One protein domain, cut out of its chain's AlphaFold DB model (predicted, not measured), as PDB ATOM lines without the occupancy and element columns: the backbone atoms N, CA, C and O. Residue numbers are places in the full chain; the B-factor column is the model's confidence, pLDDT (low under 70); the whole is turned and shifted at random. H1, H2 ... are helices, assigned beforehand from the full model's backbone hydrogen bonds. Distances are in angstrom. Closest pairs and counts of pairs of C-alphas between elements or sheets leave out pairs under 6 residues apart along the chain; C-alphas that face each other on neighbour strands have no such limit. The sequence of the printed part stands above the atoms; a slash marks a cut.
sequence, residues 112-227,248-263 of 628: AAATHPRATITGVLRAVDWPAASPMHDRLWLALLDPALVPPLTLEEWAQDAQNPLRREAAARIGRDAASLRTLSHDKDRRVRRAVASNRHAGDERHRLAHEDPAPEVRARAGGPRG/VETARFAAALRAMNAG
ATOM      1  N   ALA A 112      27.869  63.830 -49.030       92.19
ATOM      2  CA  ALA A 112      28.528  65.096 -48.708       92.19
ATOM      3  C   ALA A 112      28.003  65.664 -47.384       92.19
ATOM      4  O   ALA A 112      28.794  65.962 -46.491       92.19
ATOM      5  N   ALA A 113      26.679  65.712 -47.209       92.25
ATOM      6  CA  ALA A 113      26.062  66.183 -45.975       92.25
ATOM      7  C   ALA A 113      26.397  65.294 -44.770       92.25
ATOM      8  O   ALA A 113      26.734  65.820 -43.715       92.25
ATOM      9  N   ALA A 114      26.349  63.965 -44.918       91.88
ATOM     10  CA  ALA A 114      26.588  63.020 -43.823       91.88
ATOM     11  C   ALA A 114      28.056  62.939 -43.374       91.88
ATOM     12  O   ALA A 114      28.335  62.569 -42.236       91.88
ATOM     13  N   THR A 115      28.995  63.254 -44.266       90.31
ATOM     14  CA  THR A 115      30.434  63.240 -43.965       90.31
ATOM     15  C   THR A 115      30.971  64.617 -43.584       90.31
ATOM     16  O   THR A 115      32.121  64.725 -43.173       90.31
ATOM     17  N   HIS A 116      30.161  65.674 -43.679       89.38
ATOM     18  CA  HIS A 116      30.584  67.027 -43.339       89.38
ATOM     19  C   HIS A 116      30.941  67.155 -41.839       89.38
ATOM     20  O   HIS A 116      30.224  66.619 -40.994       89.38
ATOM     21  N   PRO A 117      31.962  67.947 -41.447       85.75
ATOM     22  CA  PRO A 117      32.321  68.147 -40.031       85.75
ATOM     23  C   PRO A 117      31.205  68.727 -39.144       85.75
ATOM     24  O   PRO A 117      31.281  68.677 -37.921       85.75
ATOM     25  N   ARG A 118      30.186  69.327 -39.765       89.06
ATOM     26  CA  ARG A 118      28.991  69.889 -39.112       89.06
ATOM     27  C   ARG A 118      27.710  69.130 -39.476       89.06
ATOM     28  O   ARG A 118      26.630  69.714 -39.420       89.06
ATOM     29  N   ALA A 119      27.838  67.877 -39.911       90.19
ATOM     30  CA  ALA A 119      26.692  67.031 -40.209       90.19
ATOM     31  C   ALA A 119      25.794  66.893 -38.974       90.19
ATOM     32  O   ALA A 119      26.266  66.823 -37.837       90.19
ATOM     33  N   THR A 120      24.487  66.854 -39.205       90.94
ATOM     34  CA  THR A 120      23.508  66.542 -38.166       90.94
ATOM     35  C   THR A 120      23.242  65.038 -38.150       90.94
ATOM     36  O   THR A 120      23.548  64.315 -39.104       90.94
ATOM     37  N   ILE A 121      22.601  64.557 -37.083       88.50
ATOM     38  CA  ILE A 121      22.138  63.168 -37.030       88.50
ATOM     39  C   ILE A 121      21.137  62.850 -38.153       88.50
ATOM     40  O   ILE A 121      21.113  61.725 -38.640       88.50
ATOM     41  N   THR A 122      20.360  63.836 -38.618       88.31
ATOM     42  CA  THR A 122      19.420  63.685 -39.738       88.31
ATOM     43  C   THR A 122      20.158  63.340 -41.030       88.31
ATOM     44  O   THR A 122      19.802  62.362 -41.690       88.31
ATOM     45  N   GLY A 123      21.219  64.081 -41.364       88.50
ATOM     46  CA  GLY A 123      22.067  63.783 -42.519       88.50
ATOM     47  C   GLY A 123      22.731  62.406 -42.422       88.50
ATOM     48  O   GLY A 123      22.714  61.635 -43.383       88.50
ATOM     49  N   VAL A 124      23.241  62.042 -41.239       91.31
ATOM     50  CA  VAL A 124      23.831  60.712 -41.003       91.31
ATOM     51  C   VAL A 124      22.798  59.596 -41.185       91.31
ATOM     52  O   VAL A 124      23.084  58.610 -41.864       91.31
ATOM     53  N   LEU A 125      21.587  59.757 -40.643       90.81
ATOM     54  CA  LEU A 125      20.494  58.796 -40.801       90.81
ATOM     55  C   LEU A 125      20.150  58.565 -42.275       90.81
ATOM     56  O   LEU A 125      19.943  57.425 -42.673       90.81
ATOM     57  N   ARG A 126      20.175  59.608 -43.116       90.81
ATOM     58  CA  ARG A 126      19.950  59.461 -44.564       90.81
ATOM     59  C   ARG A 126      21.011  58.592 -45.237       90.81
ATOM     60  O   ARG A 126      20.666  57.746 -46.059       90.81
ATOM     61  N   ALA A 127      22.281  58.735 -44.863       92.00
ATOM     62  CA  ALA A 127      23.345  57.866 -45.370       92.00
ATOM     63  C   ALA A 127      23.251  56.428 -44.818       92.00
ATOM     64  O   ALA A 127      23.537  55.471 -45.543       92.00
ATOM     65  N   VAL A 128      22.833  56.267 -43.555       92.69
ATOM     66  CA  VAL A 128      22.630  54.973 -42.870       92.69
ATOM     67  C   VAL A 128      21.405  54.218 -43.381       92.69
ATOM     68  O   VAL A 128      21.450  52.990 -43.454       92.69
ATOM     69  N   ASP A 129      20.366  54.911 -43.823       91.00
ATOM     70  CA  ASP A 129      19.174  54.299 -44.408       91.00
ATOM     71  C   ASP A 129      19.317  54.101 -45.941       91.00
ATOM     72  O   ASP A 129      18.436  53.518 -46.568       91.00
ATOM     73  N   TRP A 130      20.444  54.502 -46.562       88.50
ATOM     74  CA  TRP A 130      20.701  54.249 -47.990       88.50
ATOM     75  C   TRP A 130      20.980  52.762 -48.276       88.50
ATOM     76  O   TRP A 130      21.979  52.226 -47.772       88.50
ATOM     77  N   PRO A 131      20.165  52.084 -49.101       86.00
ATOM     78  CA  PRO A 131      20.289  50.652 -49.323       86.00
ATOM     79  C   PRO A 131      21.462  50.302 -50.245       86.00
ATOM     80  O   PRO A 131      21.923  51.093 -51.066       86.00
ATOM     81  N   ALA A 132      21.922  49.060 -50.131       82.19
ATOM     82  CA  ALA A 132      22.736  48.422 -51.153       82.19
ATOM     83  C   ALA A 132      21.836  47.642 -52.135       82.19
ATOM     84  O   ALA A 132      20.741  47.224 -51.760       82.19
ATOM     85  N   ALA A 133      22.302  47.395 -53.361       73.31
ATOM     86  CA  ALA A 133      21.606  46.648 -54.408       73.31
ATOM     87  C   ALA A 133      21.242  45.226 -53.952       73.31
ATOM     88  O   ALA A 133      20.174  44.701 -54.266       73.31
ATOM     89  N   SER A 134      22.110  44.617 -53.143       76.56
ATOM     90  CA  SER A 134      21.872  43.324 -52.506       76.56
ATOM     91  C   SER A 134      22.507  43.289 -51.113       76.56
ATOM     92  O   SER A 134      23.508  43.979 -50.890       76.56
ATOM     93  N   PRO A 135      21.999  42.447 -50.191       78.44
ATOM     94  CA  PRO A 135      22.642  42.184 -48.909       78.44
ATOM     95  C   PRO A 135      24.103  41.744 -48.973       78.44
ATOM     96  O   PRO A 135      24.784  41.792 -47.951       78.44
ATOM     97  N   MET A 136      24.612  41.328 -50.134       83.88
ATOM     98  CA  MET A 136      26.012  40.928 -50.321       83.88
ATOM     99  C   MET A 136      26.980  42.084 -50.567       83.88
ATOM    100  O   MET A 136      28.182  41.933 -50.353       83.88
ATOM    101  N   HIS A 137      26.475  43.239 -50.994       85.06
ATOM    102  CA  HIS A 137      27.321  44.395 -51.251       85.06
ATOM    103  C   HIS A 137      27.720  45.065 -49.938       85.06
ATOM    104  O   HIS A 137      26.921  45.182 -49.008       85.06
ATOM    105  N   ASP A 138      28.964  45.525 -49.871       85.06
ATOM    106  CA  ASP A 138      29.442  46.271 -48.718       85.06
ATOM    107  C   ASP A 138      29.115  47.759 -48.865       85.06
ATOM    108  O   ASP A 138      29.370  48.390 -49.897       85.06
ATOM    109  N   ARG A 139      28.613  48.343 -47.777       90.12
ATOM    110  CA  ARG A 139      28.332  49.777 -47.654       90.12
ATOM    111  C   ARG A 139      29.573  50.519 -47.173       90.12
ATOM    112  O   ARG A 139      29.630  51.047 -46.063       90.12
ATOM    113  N   LEU A 140      30.616  50.511 -48.004       84.31
ATOM    114  CA  LEU A 140      31.935  51.052 -47.646       84.31
ATOM    115  C   LEU A 140      31.892  52.532 -47.230       84.31
ATOM    116  O   LEU A 140      32.734  52.960 -46.441       84.31
ATOM    117  N   TRP A 141      30.899  53.294 -47.700       89.31
ATOM    118  CA  TRP A 141      30.686  54.692 -47.314       89.31
ATOM    119  C   TRP A 141      30.389  54.887 -45.823       89.31
ATOM    120  O   TRP A 141      30.717  55.943 -45.291       89.31
ATOM    121  N   LEU A 142      29.867  53.876 -45.115       90.31
ATOM    122  CA  LEU A 142      29.661  53.953 -43.662       90.31
ATOM    123  C   LEU A 142      30.975  54.194 -42.903       90.31
ATOM    124  O   LEU A 142      30.961  54.764 -41.820       90.31
ATOM    125  N   ALA A 143      32.119  53.810 -43.481       84.69
ATOM    126  CA  ALA A 143      33.438  54.061 -42.900       84.69
ATOM    127  C   ALA A 143      33.926  55.516 -43.060       84.69
ATOM    128  O   ALA A 143      35.004  55.845 -42.565       84.69
ATOM    129  N   LEU A 144      33.192  56.364 -43.792       85.75
ATOM    130  CA  LEU A 144      33.458  57.805 -43.885       85.75
ATOM    131  C   LEU A 144      32.716  58.613 -42.816       85.75
ATOM    132  O   LEU A 144      33.054  59.773 -42.608       85.75
ATOM    133  N   LEU A 145      31.709  58.023 -42.168       87.00
ATOM    134  CA  LEU A 145      30.933  58.690 -41.130       87.00
ATOM    135  C   LEU A 145      31.788  58.845 -39.872       87.00
ATOM    136  O   LEU A 145      32.436  57.886 -39.446       87.00
ATOM    137  N   ASP A 146      31.774  60.035 -39.272       81.88
ATOM    138  CA  ASP A 146      32.445  60.270 -37.997       81.88
ATOM    139  C   ASP A 146      31.653  59.591 -36.864       81.88
ATOM    140  O   ASP A 146      30.521  59.996 -36.577       81.88
ATOM    141  N   PRO A 147      32.220  58.580 -36.175       79.06
ATOM    142  CA  PRO A 147      31.539  57.918 -35.068       79.06
ATOM    143  C   PRO A 147      31.197  58.865 -33.913       79.06
ATOM    144  O   PRO A 147      30.292  58.559 -33.146       79.06
ATOM    145  N   ALA A 148      31.895  59.998 -33.765       81.31
ATOM    146  CA  ALA A 148      31.599  60.985 -32.726       81.31
ATOM    147  C   ALA A 148      30.262  61.715 -32.951       81.31
ATOM    148  O   ALA A 148      29.685  62.235 -31.997       81.31
ATOM    149  N   LEU A 149      29.754  61.727 -34.189       80.75
ATOM    150  CA  LEU A 149      28.465  62.329 -34.542       80.75
ATOM    151  C   LEU A 149      27.275  61.396 -34.284       80.75
ATOM    152  O   LEU A 149      26.131  61.842 -34.362       80.75
ATOM    153  N   VAL A 150      27.522  60.120 -33.966       84.62
ATOM    154  CA  VAL A 150      26.475  59.150 -33.627       84.62
ATOM    155  C   VAL A 150      26.540  58.854 -32.128       84.62
ATOM    156  O   VAL A 150      27.461  58.165 -31.681       84.62
ATOM    157  N   PRO A 151      25.587  59.358 -31.322       85.38
ATOM    158  CA  PRO A 151      25.578  59.106 -29.888       85.38
ATOM    159  C   PRO A 151      25.585  57.600 -29.577       85.38
ATOM    160  O   PRO A 151      24.907  56.838 -30.270       85.38
ATOM    161  N   PRO A 152      26.273  57.147 -28.510       84.94
ATOM    162  CA  PRO A 152      26.276  55.735 -28.125       84.94
ATOM    163  C   PRO A 152      24.872  55.150 -27.935       84.94
ATOM    164  O   PRO A 152      24.617  54.037 -28.380       84.94
ATOM    165  N   LEU A 153      23.950  55.931 -27.356       87.12
ATOM    166  CA  LEU A 153      22.549  55.534 -27.197       87.12
ATOM    167  C   LEU A 153      21.873  55.281 -28.552       87.12
ATOM    168  O   LEU A 153      21.159  54.303 -28.707       87.12
ATOM    169  N   THR A 154      22.157  56.109 -29.558       89.94
ATOM    170  CA  THR A 154      21.624  55.930 -30.914       89.94
ATOM    171  C   THR A 154      22.188  54.679 -31.589       89.94
ATOM    172  O   THR A 154      21.458  53.975 -32.277       89.94
ATOM    173  N   LEU A 155      23.468  54.354 -31.375       89.69
ATOM    174  CA  LEU A 155      24.043  53.093 -31.864       89.69
ATOM    175  C   LEU A 155      23.406  51.872 -31.187       89.69
ATOM    176  O   LEU A 155      23.200  50.855 -31.846       89.69
ATOM    177  N   GLU A 156      23.087  51.971 -29.897       90.56
ATOM    178  CA  GLU A 156      22.372  50.928 -29.160       90.56
ATOM    179  C   GLU A 156      20.931  50.767 -29.666       90.56
ATOM    180  O   GLU A 156      20.508  49.648 -29.959       90.56
ATOM    181  N   GLU A 157      20.209  51.874 -29.864       92.50
ATOM    182  CA  GLU A 157      18.878  51.891 -30.482       92.50
ATOM    183  C   GLU A 157      18.906  51.238 -31.867       92.50
ATOM    184  O   GLU A 157      18.084  50.375 -32.167       92.50
ATOM    185  N   TRP A 158      19.887  51.586 -32.705       93.94
ATOM    186  CA  TRP A 158      20.059  50.979 -34.024       93.94
ATOM    187  C   TRP A 158      20.385  49.495 -33.952       93.94
ATOM    188  O   TRP A 158      19.888  48.744 -34.783       93.94
ATOM    189  N   ALA A 159      21.197  49.061 -32.986       93.62
ATOM    190  CA  ALA A 159      21.517  47.651 -32.791       93.62
ATOM    191  C   ALA A 159      20.287  46.822 -32.376       93.62
ATOM    192  O   ALA A 159      20.216  45.633 -32.685       93.62
ATOM    193  N   GLN A 160      19.325  47.448 -31.695       93.31
ATOM    194  CA  GLN A 160      18.090  46.825 -31.217       93.31
ATOM    195  C   GLN A 160      16.897  47.017 -32.171       93.31
ATOM    196  O   GLN A 160      15.831  46.446 -31.936       93.31
ATOM    197  N   ASP A 161      17.055  47.785 -33.255       92.44
ATOM    198  CA  ASP A 161      15.999  48.053 -34.233       92.44
ATOM    199  C   ASP A 161      15.663  46.778 -35.019       92.44
ATOM    200  O   ASP A 161      16.263  46.481 -36.050       92.44
ATOM    201  N   ALA A 162      14.706  45.992 -34.520       87.00
ATOM    202  CA  ALA A 162      14.331  44.696 -35.086       87.00
ATOM    203  C   ALA A 162      13.795  44.784 -36.528       87.00
ATOM    204  O   ALA A 162      13.906  43.812 -37.282       87.00
ATOM    205  N   GLN A 163      13.256  45.940 -36.923       86.38
ATOM    206  CA  GLN A 163      12.607  46.143 -38.220       86.38
ATOM    207  C   GLN A 163      13.575  46.664 -39.287       86.38
ATOM    208  O   GLN A 163      13.362  46.415 -40.470       86.38
ATOM    209  N   ASN A 164      14.665  47.335 -38.895       89.06
ATOM    210  CA  ASN A 164      15.593  47.940 -39.848       89.06
ATOM    211  C   ASN A 164      16.985  47.263 -39.860       89.06
ATOM    212  O   ASN A 164      17.867  47.623 -39.071       89.06
ATOM    213  N   PRO A 165      17.245  46.326 -40.794       90.50
ATOM    214  CA  PRO A 165      18.557  45.690 -40.915       90.50
ATOM    215  C   PRO A 165      19.673  46.658 -41.341       90.50
ATOM    216  O   PRO A 165      20.830  46.424 -41.001       90.50
ATOM    217  N   LEU A 166      19.362  47.764 -42.037       92.81
ATOM    218  CA  LEU A 166      20.365  48.756 -42.458       92.81
ATOM    219  C   LEU A 166      20.966  49.494 -41.259       92.81
ATOM    220  O   LEU A 166      22.165  49.783 -41.246       92.81
ATOM    221  N   ARG A 167      20.143  49.767 -40.244       93.94
ATOM    222  CA  ARG A 167      20.581  50.385 -38.987       93.94
ATOM    223  C   ARG A 167      21.387  49.419 -38.137       93.94
ATOM    224  O   ARG A 167      22.461  49.796 -37.678       93.94
ATOM    225  N   ARG A 168      20.948  48.161 -38.015       95.44
ATOM    226  CA  ARG A 168      21.726  47.112 -37.329       95.44
ATOM    227  C   ARG A 168      23.081  46.875 -37.998       95.44
ATOM    228  O   ARG A 168      24.094  46.756 -37.313       95.44
ATOM    229  N   GLU A 169      23.136  46.895 -39.330       94.88
ATOM    230  CA  GLU A 169      24.383  46.836 -40.102       94.88
ATOM    231  C   GLU A 169      25.291  48.043 -39.811       94.88
ATOM    232  O   GLU A 169      26.486  47.875 -39.560       94.88
ATOM    233  N   ALA A 170      24.738  49.260 -39.809       93.69
ATOM    234  CA  ALA A 170      25.498  50.465 -39.488       93.69
ATOM    235  C   ALA A 170      26.014  50.453 -38.043       93.69
ATOM    236  O   ALA A 170      27.186  50.759 -37.817       93.69
ATOM    237  N   ALA A 171      25.199  50.012 -37.082       94.19
ATOM    238  CA  ALA A 171      25.610  49.802 -35.698       94.19
ATOM    239  C   ALA A 171      26.734  48.758 -35.595       94.19
ATOM    240  O   ALA A 171      27.731  48.998 -34.920       94.19
ATOM    241  N   ALA A 172      26.642  47.647 -36.332       93.88
ATOM    242  CA  ALA A 172      27.695  46.634 -36.395       93.88
ATOM    243  C   ALA A 172      28.997  47.166 -37.012       93.88
ATOM    244  O   ALA A 172      30.081  46.722 -36.633       93.88
ATOM    245  N   ARG A 173      28.919  48.111 -37.957       91.25
ATOM    246  CA  ARG A 173      30.087  48.676 -38.653       91.25
ATOM    247  C   ARG A 173      30.764  49.809 -37.875       91.25
ATOM    248  O   ARG A 173      31.991  49.862 -37.847       91.25
ATOM    249  N   ILE A 174      29.979  50.710 -37.285       89.12
ATOM    250  CA  ILE A 174      30.440  51.931 -36.595       89.12
ATOM    251  C   ILE A 174      30.686  51.661 -35.105       89.12
ATOM    252  O   ILE A 174      31.592  52.244 -34.499       89.12
ATOM    253  N   GLY A 175      29.888  50.767 -34.518       87.00
ATOM    254  CA  GLY A 175      29.890  50.452 -33.098       87.00
ATOM    255  C   GLY A 175      31.249  49.986 -32.587       87.00
ATOM    256  O   GLY A 175      32.007  49.281 -33.260       87.00
ATOM    257  N   ARG A 176      31.554  50.401 -31.358       89.12
ATOM    258  CA  ARG A 176      32.771  50.018 -30.628       89.12
ATOM    259  C   ARG A 176      32.472  49.218 -29.363       89.12
ATOM    260  O   ARG A 176      33.399  48.693 -28.758       89.12
ATOM    261  N   ASP A 177      31.202  49.148 -28.967       88.94
ATOM    262  CA  ASP A 177      30.773  48.433 -27.774       88.94
ATOM    263  C   ASP A 177      30.752  46.916 -28.010       88.94
ATOM    264  O   ASP A 177      30.160  46.417 -28.969       88.94
ATOM    265  N   ALA A 178      31.405  46.175 -27.117       90.12
ATOM    266  CA  ALA A 178      31.536  44.729 -27.242       90.12
ATOM    267  C   ALA A 178      30.207  43.992 -27.006       90.12
ATOM    268  O   ALA A 178      29.998  42.929 -27.593       90.12
ATOM    269  N   ALA A 179      29.306  44.529 -26.172       91.12
ATOM    270  CA  ALA A 179      28.023  43.893 -25.893       91.12
ATOM    271  C   ALA A 179      27.084  44.002 -27.104       91.12
ATOM    272  O   ALA A 179      26.526  42.988 -27.528       91.12
ATOM    273  N   SER A 180      26.984  45.178 -27.731       92.50
ATOM    274  CA  SER A 180      26.233  45.353 -28.979       92.50
ATOM    275  C   SER A 180      26.783  44.465 -30.098       92.50
ATOM    276  O   SER A 180      26.013  43.782 -30.768       92.50
ATOM    277  N   LEU A 181      28.110  44.407 -30.279       94.62
ATOM    278  CA  LEU A 181      28.727  43.561 -31.311       94.62
ATOM    279  C   LEU A 181      28.494  42.065 -31.064       94.62
ATOM    280  O   LEU A 181      28.280  41.317 -32.018       94.62
ATOM    281  N   ARG A 182      28.467  41.626 -29.800       95.19
ATOM    282  CA  ARG A 182      28.087  40.257 -29.434       95.19
ATOM    283  C   ARG A 182      26.653  39.944 -29.841       95.19
ATOM    284  O   ARG A 182      26.434  38.925 -30.494       95.19
ATOM    285  N   THR A 183      25.706  40.820 -29.521       94.88
ATOM    286  CA  THR A 183      24.303  40.662 -29.936       94.88
ATOM    287  C   THR A 183      24.182  40.606 -31.459       94.88
ATOM    288  O   THR A 183      23.620  39.657 -31.999       94.88
ATOM    289  N   LEU A 184      24.796  41.558 -32.167       96.69
ATOM    290  CA  LEU A 184      24.736  41.659 -33.629       96.69
ATOM    291  C   LEU A 184      25.451  40.502 -34.349       96.69
ATOM    292  O   LEU A 184      25.091  40.147 -35.468       96.69
ATOM    293  N   SER A 185      26.435  39.854 -33.718       96.62
ATOM    294  CA  SER A 185      27.077  38.653 -34.278       96.62
ATOM    295  C   SER A 185      26.147  37.431 -34.333       96.62
ATOM    296  O   SER A 185      26.454  36.452 -35.011       96.62
ATOM    297  N   HIS A 186      25.019  37.474 -33.620       95.38
ATOM    298  CA  HIS A 186      23.972  36.451 -33.631       95.38
ATOM    299  C   HIS A 186      22.711  36.933 -34.366       95.38
ATOM    300  O   HIS A 186      21.673  36.278 -34.289       95.38
ATOM    301  N   ASP A 187      22.779  38.076 -35.060       95.62
ATOM    302  CA  ASP A 187      21.648  38.607 -35.820       95.62
ATOM    303  C   ASP A 187      21.184  37.590 -36.865       95.62
ATOM    304  O   ASP A 187      22.002  36.873 -37.442       95.62
ATOM    305  N   LYS A 188      19.880  37.540 -37.140       90.56
ATOM    306  CA  LYS A 188      19.318  36.686 -38.194       90.56
ATOM    307  C   LYS A 188      19.815  37.085 -39.586       90.56
ATOM    308  O   LYS A 188      20.004  36.220 -40.437       90.56
ATOM    309  N   ASP A 189      20.096  38.369 -39.802       90.12
ATOM    310  CA  ASP A 189      20.560  38.899 -41.079       90.12
ATOM    311  C   ASP A 189      22.076  38.695 -41.242       90.12
ATOM    312  O   ASP A 189      22.904  39.243 -40.504       90.12
ATOM    313  N   ARG A 190      22.458  37.913 -42.256       91.56
ATOM    314  CA  ARG A 190      23.865  37.613 -42.556       91.56
ATOM    315  C   ARG A 190      24.676  38.859 -42.914       91.56
ATOM    316  O   ARG A 190      25.882  38.883 -42.681       91.56
ATOM    317  N   ARG A 191      24.041  39.923 -43.422       91.12
ATOM    318  CA  ARG A 191      24.694  41.213 -43.686       91.12
ATOM    319  C   ARG A 191      25.172  41.865 -42.395       91.12
ATOM    320  O   ARG A 191      26.296  42.359 -42.343       91.12
ATOM    321  N   VAL A 192      24.350  41.827 -41.347       94.75
ATOM    322  CA  VAL A 192      24.710  42.351 -40.023       94.75
ATOM    323  C   VAL A 192      25.871  41.540 -39.451       94.75
ATOM    324  O   VAL A 192      26.890  42.115 -39.063       94.75
ATOM    325  N   ARG A 193      25.796  40.203 -39.513       95.50
ATOM    326  CA  ARG A 193      26.905  39.329 -39.095       95.50
ATOM    327  C   ARG A 193      28.182  39.580 -39.911       95.50
ATOM    328  O   ARG A 193      29.270  39.634 -39.339       95.50
ATOM    329  N   ARG A 194      28.079  39.843 -41.223       93.56
ATOM    330  CA  ARG A 194      29.215  40.239 -42.082       93.56
ATOM    331  C   ARG A 194      29.803  41.594 -41.679       93.56
ATOM    332  O   ARG A 194      31.025  41.755 -41.680       93.56
ATOM    333  N   ALA A 195      28.965  42.562 -41.310       93.06
ATOM    334  CA  ALA A 195      29.421  43.844 -40.787       93.06
ATOM    335  C   ALA A 195      30.200  43.656 -39.473       93.06
ATOM    336  O   ALA A 195      31.304  44.191 -39.356       93.06
ATOM    337  N   VAL A 196      29.726  42.799 -38.559       94.75
ATOM    338  CA  VAL A 196      30.485  42.414 -37.354       94.75
ATOM    339  C   VAL A 196      31.804  41.724 -37.721       94.75
ATOM    340  O   VAL A 196      32.853  42.094 -37.197       94.75
ATOM    341  N   ALA A 197      31.798  40.797 -38.683       93.69
ATOM    342  CA  ALA A 197      33.003  40.115 -39.168       93.69
ATOM    343  C   ALA A 197      34.069  41.079 -39.734       93.69
ATOM    344  O   ALA A 197      35.266  40.771 -39.731       93.69
ATOM    345  N   SER A 198      33.642  42.251 -40.212       89.38
ATOM    346  CA  SER A 198      34.511  43.325 -40.699       89.38
ATOM    347  C   SER A 198      34.938  44.334 -39.623       89.38
ATOM    348  O   SER A 198      35.818  45.154 -39.884       89.38
ATOM    349  N   ASN A 199      34.341  44.294 -38.427       89.75
ATOM    350  CA  ASN A 199      34.621  45.246 -37.358       89.75
ATOM    351  C   ASN A 199      35.836  44.802 -36.530       89.75
ATOM    352  O   ASN A 199      35.864  43.725 -35.934       89.75
ATOM    353  N   ARG A 200      36.851  45.669 -36.444       85.94
ATOM    354  CA  ARG A 200      38.086  45.402 -35.689       85.94
ATOM    355  C   ARG A 200      37.881  45.256 -34.177       85.94
ATOM    356  O   ARG A 200      38.704  44.622 -33.526       85.94
ATOM    357  N   HIS A 201      36.801  45.818 -33.632       89.56
ATOM    358  CA  HIS A 201      36.456  45.741 -32.211       89.56
ATOM    359  C   HIS A 201      35.633  44.488 -31.864       89.56
ATOM    360  O   HIS A 201      35.391  44.239 -30.689       89.56
ATOM    361  N   ALA A 202      35.240  43.668 -32.850       90.88
ATOM    362  CA  ALA A 202      34.435  42.463 -32.618       90.88
ATOM    363  C   ALA A 202      35.198  41.325 -31.911       90.88
ATOM    364  O   ALA A 202      34.572  40.387 -31.428       90.88
ATOM    365  N   GLY A 203      36.535  41.397 -31.838       87.00
ATOM    366  CA  GLY A 203      37.356  40.492 -31.024       87.00
ATOM    367  C   GLY A 203      37.042  39.008 -31.246       87.00
ATOM    368  O   GLY A 203      37.187  38.499 -32.361       87.00
ATOM    369  N   ASP A 204      36.610  38.334 -30.178       91.00
ATOM    370  CA  ASP A 204      36.294  36.899 -30.150       91.00
ATOM    371  C   ASP A 204      35.116  36.520 -31.059       91.00
ATOM    372  O   ASP A 204      35.134  35.450 -31.669       91.00
ATOM    373  N   GLU A 205      34.132  37.407 -31.240       94.88
ATOM    374  CA  GLU A 205      32.977  37.130 -32.106       94.88
ATOM    375  C   GLU A 205      33.400  36.951 -33.559       94.88
ATOM    376  O   GLU A 205      32.868  36.108 -34.275       94.88
ATOM    377  N   ARG A 206      34.432  37.679 -33.995       93.50
ATOM    378  CA  ARG A 206      35.014  37.484 -35.324       93.50
ATOM    379  C   ARG A 206      35.639  36.096 -35.458       93.50
ATOM    380  O   ARG A 206      35.492  35.459 -36.494       93.50
ATOM    381  N   HIS A 207      36.323  35.604 -34.427       91.50
ATOM    382  CA  HIS A 207      36.896  34.258 -34.459       91.50
ATOM    383  C   HIS A 207      35.802  33.182 -34.523       91.50
ATOM    384  O   HIS A 207      35.922  32.235 -35.302       91.50
ATOM    385  N   ARG A 208      34.723  33.354 -33.752       95.19
ATOM    386  CA  ARG A 208      33.539  32.484 -33.777       95.19
ATOM    387  C   ARG A 208      32.903  32.449 -35.168       95.19
ATOM    388  O   ARG A 208      32.789  31.382 -35.765       95.19
ATOM    389  N   LEU A 209      32.590  33.621 -35.730       96.25
ATOM    390  CA  LEU A 209      31.986  33.760 -37.059       96.25
ATOM    391  C   LEU A 209      32.821  33.107 -38.167       96.25
ATOM    392  O   LEU A 209      32.256  32.558 -39.103       96.25
ATOM    393  N   ALA A 210      34.154  33.116 -38.067       94.19
ATOM    394  CA  ALA A 210      35.028  32.486 -39.059       94.19
ATOM    395  C   ALA A 210      34.846  30.958 -39.168       94.19
ATOM    396  O   ALA A 210      35.128  30.389 -40.222       94.19
ATOM    397  N   HIS A 211      34.379  30.304 -38.101       92.75
ATOM    398  CA  HIS A 211      34.279  28.845 -38.013       92.75
ATOM    399  C   HIS A 211      32.834  28.346 -37.971       92.75
ATOM    400  O   HIS A 211      32.543  27.290 -38.528       92.75
ATOM    401  N   GLU A 212      31.948  29.090 -37.313       94.50
ATOM    402  CA  GLU A 212      30.605  28.622 -36.962       94.50
ATOM    403  C   GLU A 212      29.495  29.237 -37.819       94.50
ATOM    404  O   GLU A 212      28.404  28.673 -37.867       94.50
ATOM    405  N   ASP A 213      29.729  30.381 -38.480       95.38
ATOM    406  CA  ASP A 213      28.654  31.034 -39.233       95.38
ATOM    407  C   ASP A 213      28.221  30.154 -40.416       95.38
ATOM    408  O   ASP A 213      29.096  29.652 -41.126       95.38
ATOM    409  N   PRO A 214      26.914  29.953 -40.666       91.81
ATOM    410  CA  PRO A 214      26.438  29.161 -41.801       91.81
ATOM    411  C   PRO A 214      26.800  29.779 -43.158       91.81
ATOM    412  O   PRO A 214      27.029  29.041 -44.121       91.81
ATOM    413  N   ALA A 215      26.957  31.102 -43.224       93.31
ATOM    414  CA  ALA A 215      27.225  31.827 -44.450       93.31
ATOM    415  C   ALA A 215      28.716  31.775 -44.842       93.31
ATOM    416  O   ALA A 215      29.574  32.273 -44.097       93.31
ATOM    417  N   PRO A 216      29.072  31.219 -46.016       92.38
ATOM    418  CA  PRO A 216      30.464  31.110 -46.447       92.38
ATOM    419  C   PRO A 216      31.162  32.464 -46.562       92.38
ATOM    420  O   PRO A 216      32.345  32.564 -46.231       92.38
ATOM    421  N   GLU A 217      30.463  33.519 -46.975       91.62
ATOM    422  CA  GLU A 217      31.063  34.843 -47.103       91.62
ATOM    423  C   GLU A 217      31.242  35.560 -45.759       91.62
ATOM    424  O   GLU A 217      32.189  36.337 -45.607       91.62
ATOM    425  N   VAL A 218      30.403  35.271 -44.756       94.38
ATOM    426  CA  VAL A 218      30.625  35.748 -43.381       94.38
ATOM    427  C   VAL A 218      31.867  35.073 -42.806       94.38
ATOM    428  O   VAL A 218      32.755  35.771 -42.306       94.38
ATOM    429  N   ARG A 219      31.992  33.745 -42.968       94.19
ATOM    430  CA  ARG A 219      33.197  33.000 -42.566       94.19
ATOM    431  C   ARG A 219      34.449  33.550 -43.248       94.19
ATOM    432  O   ARG A 219      35.449  33.816 -42.582       94.19
ATOM    433  N   ALA A 220      34.390  33.775 -44.562       92.00
ATOM    434  CA  ALA A 220      35.505  34.315 -45.339       92.00
ATOM    435  C   ALA A 220      35.919  35.718 -44.867       92.00
ATOM    436  O   ALA A 220      37.107  35.973 -44.655       92.00
ATOM    437  N   ARG A 221      34.949  36.611 -44.627       91.56
ATOM    438  CA  ARG A 221      35.206  37.963 -44.110       91.56
ATOM    439  C   ARG A 221      35.845  37.930 -42.719       91.56
ATOM    440  O   ARG A 221      36.783  38.684 -42.435       91.56
ATOM    441  N   ALA A 222      35.334  37.064 -41.850       92.50
ATOM    442  CA  ALA A 222      35.790  36.909 -40.477       92.50
ATOM    443  C   ALA A 222      37.198  36.291 -40.395       92.50
ATOM    444  O   ALA A 222      38.027  36.743 -39.602       92.50
ATOM    445  N   GLY A 223      37.490  35.311 -41.257       87.44
ATOM    446  CA  GLY A 223      38.796  34.654 -41.371       87.44
ATOM    447  C   GLY A 223      39.856  35.468 -42.121       87.44
ATOM    448  O   GLY A 223      41.047  35.183 -42.002       87.44
ATOM    449  N   GLY A 224      39.454  36.497 -42.873       81.06
ATOM    450  CA  GLY A 224      40.373  37.385 -43.585       81.06
ATOM    451  C   GLY A 224      41.267  38.231 -42.659       81.06
ATOM    452  O   GLY A 224      41.095  38.248 -41.433       81.06
ATOM    453  N   PRO A 225      42.211  39.013 -43.213       66.94
ATOM    454  CA  PRO A 225      42.982  39.985 -42.439       66.94
ATOM    455  C   PRO A 225      42.043  40.962 -41.714       66.94
ATOM    456  O   PRO A 225      40.999  41.314 -42.260       66.94
ATOM    457  N   ARG A 226      42.420  41.453 -40.522       60.16
ATOM    458  CA  ARG A 226      41.640  42.425 -39.712       60.16
ATOM    459  C   ARG A 226      41.373  43.786 -40.406       60.16
ATOM    460  O   ARG A 226      40.914  44.711 -39.751       60.16
ATOM    461  N   GLY A 227      41.649  43.924 -41.706       48.00
ATOM    462  CA  GLY A 227      41.761  45.206 -42.405       48.00
ATOM    463  C   GLY A 227      41.267  45.238 -43.853       48.00
ATOM    464  O   GLY A 227      41.785  46.029 -44.629       48.00
ATOM    465  N   VAL A 248      34.743  65.905 -49.556       68.00
ATOM    466  CA  VAL A 248      34.186  65.665 -50.893       68.00
ATOM    467  C   VAL A 248      35.259  65.533 -51.988       68.00
ATOM    468  O   VAL A 248      35.024  64.857 -52.989       68.00
ATOM    469  N   GLU A 249      36.461  66.087 -51.801       68.81
ATOM    470  CA  GLU A 249      37.544  66.035 -52.804       68.81
ATOM    471  C   GLU A 249      38.466  64.808 -52.667       68.81
ATOM    472  O   GLU A 249      39.388  64.602 -53.460       68.81
ATOM    473  N   THR A 250      38.234  63.946 -51.673       81.56
ATOM    474  CA  THR A 250      39.121  62.805 -51.412       81.56
ATOM    475  C   THR A 250      38.860  61.622 -52.351       81.56
ATOM    476  O   THR A 250      37.722  61.298 -52.697       81.56
ATOM    477  N   ALA A 251      39.912  60.865 -52.690       82.25
ATOM    478  CA  ALA A 251      39.776  59.617 -53.453       82.25
ATOM    479  C   ALA A 251      38.850  58.596 -52.759       82.25
ATOM    480  O   ALA A 251      38.143  57.837 -53.428       82.25
ATOM    481  N   ARG A 252      38.822  58.606 -51.416       84.19
ATOM    482  CA  ARG A 252      37.924  57.780 -50.595       84.19
ATOM    483  C   ARG A 252      36.464  58.192 -50.762       84.19
ATOM    484  O   ARG A 252      35.629  57.313 -50.964       84.19
ATOM    485  N   PHE A 253      36.163  59.492 -50.729       88.38
ATOM    486  CA  PHE A 253      34.818  60.002 -50.995       88.38
ATOM    487  C   PHE A 253      34.372  59.672 -52.417       88.38
ATOM    488  O   PHE A 253      33.295  59.117 -52.603       88.38
ATOM    489  N   ALA A 254      35.226  59.889 -53.421       86.94
ATOM    490  CA  ALA A 254      34.905  59.555 -54.807       86.94
ATOM    491  C   ALA A 254      34.624  58.051 -55.005       86.94
ATOM    492  O   ALA A 254      33.709  57.677 -55.738       86.94
ATOM    493  N   ALA A 255      35.384  57.170 -54.343       86.25
ATOM    494  CA  ALA A 255      35.137  55.729 -54.372       86.25
ATOM    495  C   ALA A 255      33.834  55.344 -53.655       86.25
ATOM    496  O   ALA A 255      33.068  54.539 -54.180       86.25
ATOM    497  N   ALA A 256      33.562  55.941 -52.493       90.00
ATOM    498  CA  ALA A 256      32.327  55.736 -51.745       90.00
ATOM    499  C   ALA A 256      31.099  56.243 -52.508       90.00
ATOM    500  O   ALA A 256      30.084  55.561 -52.526       90.00
ATOM    501  N   LEU A 257      31.212  57.377 -53.199       90.38
ATOM    502  CA  LEU A 257      30.165  57.923 -54.052       90.38
ATOM    503  C   LEU A 257      29.874  57.003 -55.241       90.38
ATOM    504  O   LEU A 257      28.712  56.730 -55.528       90.38
ATOM    505  N   ARG A 258      30.910  56.490 -55.921       88.25
ATOM    506  CA  ARG A 258      30.730  55.483 -56.984       88.25
ATOM    507  C   ARG A 258      30.062  54.222 -56.447       88.25
ATOM    508  O   ARG A 258      29.127  53.729 -57.064       88.25
ATOM    509  N   ALA A 259      30.508  53.735 -55.287       87.56
ATOM    510  CA  ALA A 259      29.892  52.594 -54.623       87.56
ATOM    511  C   ALA A 259      28.419  52.875 -54.306       87.56
ATOM    512  O   ALA A 259      27.569  52.084 -54.669       87.56
ATOM    513  N   MET A 260      28.092  54.005 -53.686       88.81
ATOM    514  CA  MET A 260      26.726  54.364 -53.299       88.81
ATOM    515  C   MET A 260      25.798  54.521 -54.512       88.81
ATOM    516  O   MET A 260      24.682  54.005 -54.475       88.81
ATOM    517  N   ASN A 261      26.288  55.124 -55.606       84.75
ATOM    518  CA  ASN A 261      25.594  55.181 -56.900       84.75
ATOM    519  C   ASN A 261      25.311  53.786 -57.475       84.75
ATOM    520  O   ASN A 261      24.227  53.542 -57.989       84.75
ATOM    521  N   ALA A 262      26.268  52.863 -57.364       77.94
ATOM    522  CA  ALA A 262      26.115  51.483 -57.821       77.94
ATOM    523  C   ALA A 262      25.315  50.591 -56.845       77.94
ATOM    524  O   ALA A 262      25.130  49.406 -57.110       77.94
ATOM    525  N   GLY A 263      24.858  51.120 -55.700       80.06
ATOM    526  CA  GLY A 263      24.203  50.323 -54.658       80.06
ATOM    527  C   GLY A 263      25.173  49.440 -53.858       80.06
ATOM    528  O   GLY A 263      24.811  48.376 -53.376       80.06
TER     529      GLY A 263
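AT A GLANCE: This is residues 112 to 227 and 248 to 263 of the 628 residues of the protein "M24 family metallopeptidase" of Polyangiaceae bacterium (UniProt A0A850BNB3). The chain winds as a short solenoid of two rows of helices, with H5, H7 and H9 side by side in one row and H4, H6 and H8 in the other. At the H4 and H5 end the short H1, H2 and H3 gather, and H10 packs on H3. The 132 printed residues hold ten named helices, H1 to H10 in chain order, and no named strand: the class is all helix. The whole is compact, with a radius of gyration of the C-alphas of 14.1 A and spans of 40 by 29 by 25 A.

HOW THE PARTS SIT: H1, residues 112 to 115, touches H2, residues 121 to 128, the closest C-alphas being those of Ala 114 and Val 124, 4.6 A apart. H3, residues 140 to 144, touches H10, residues 251 to 261, at Trp 141 and Ala 256, C-alphas 4.8 A apart. H5, residues 165 to 174, is the hub, touching five helices. It touches H3, closest C-alphas Leu 142 and Ala 170, 6.8 A, and only just touches H2, with 3 pairs of C-alphas within 8 A, closest Val 128 and Ala 170, 6.3 A, about perpendicular at 75 degrees. H4, residues 152 to 160, forms a hairpin with H5, opposite ways at a steep tilt of 41 degrees, closest C-alphas Ala 159 and Arg 168, 4.6 A. H6, residues 178 to 184, forms hairpins with H5, C-alphas of Ala 172 and Leu 181 closest at 6.0 A, and with H7, residues 190 to 198, C-alphas of Leu 184 and Arg 193 closest at 6.3 A. H5 and H7 touch and run the same way at a shallow tilt of 5 degrees, closest C-alphas Glu 169 and Val 192, 4.5 A. H9, residues 216 to 223, touches H7 the same way at a shallow tilt of 18 degrees, closest C-alphas Ala 197 and Ala 222, 4.4 A. H8, residues 204 to 212, forms a hairpin with H9, closest C-alphas Ala 210 and Arg 219, 4.0 A. Every O i to N i+4 pair is within hydrogen-bond range in H2, H4, H5, H6, H7, H9 and H10; H8 has 4 of 5, H3 0 of 1 but 2 of 2 O i to N i+3 pairs, and H1 is too short for an O i to N i+4 pair.

IN THESE COORDINATES: H1 begins at C-alpha 112 (28.528, 65.096, -48.708). H4 measures 12.5 A from first to last C-alpha, H5 14.1 A, H7 12.2 A, H8 12.1 A and H10 15.3 A. H10 ends at C-alpha 261 (25.594, 55.181, -56.900).

THE WHOLE: The C-alphas of Arg 118 and His 211 are farthest apart, 41.4 A. Residues 228 to 247 are not printed, and C-alphas 227 and 248 are 23.4 A apart. The link H2 to H3 is long. The pLDDT is under 70 at residues 225 to 227 and 248 to 249.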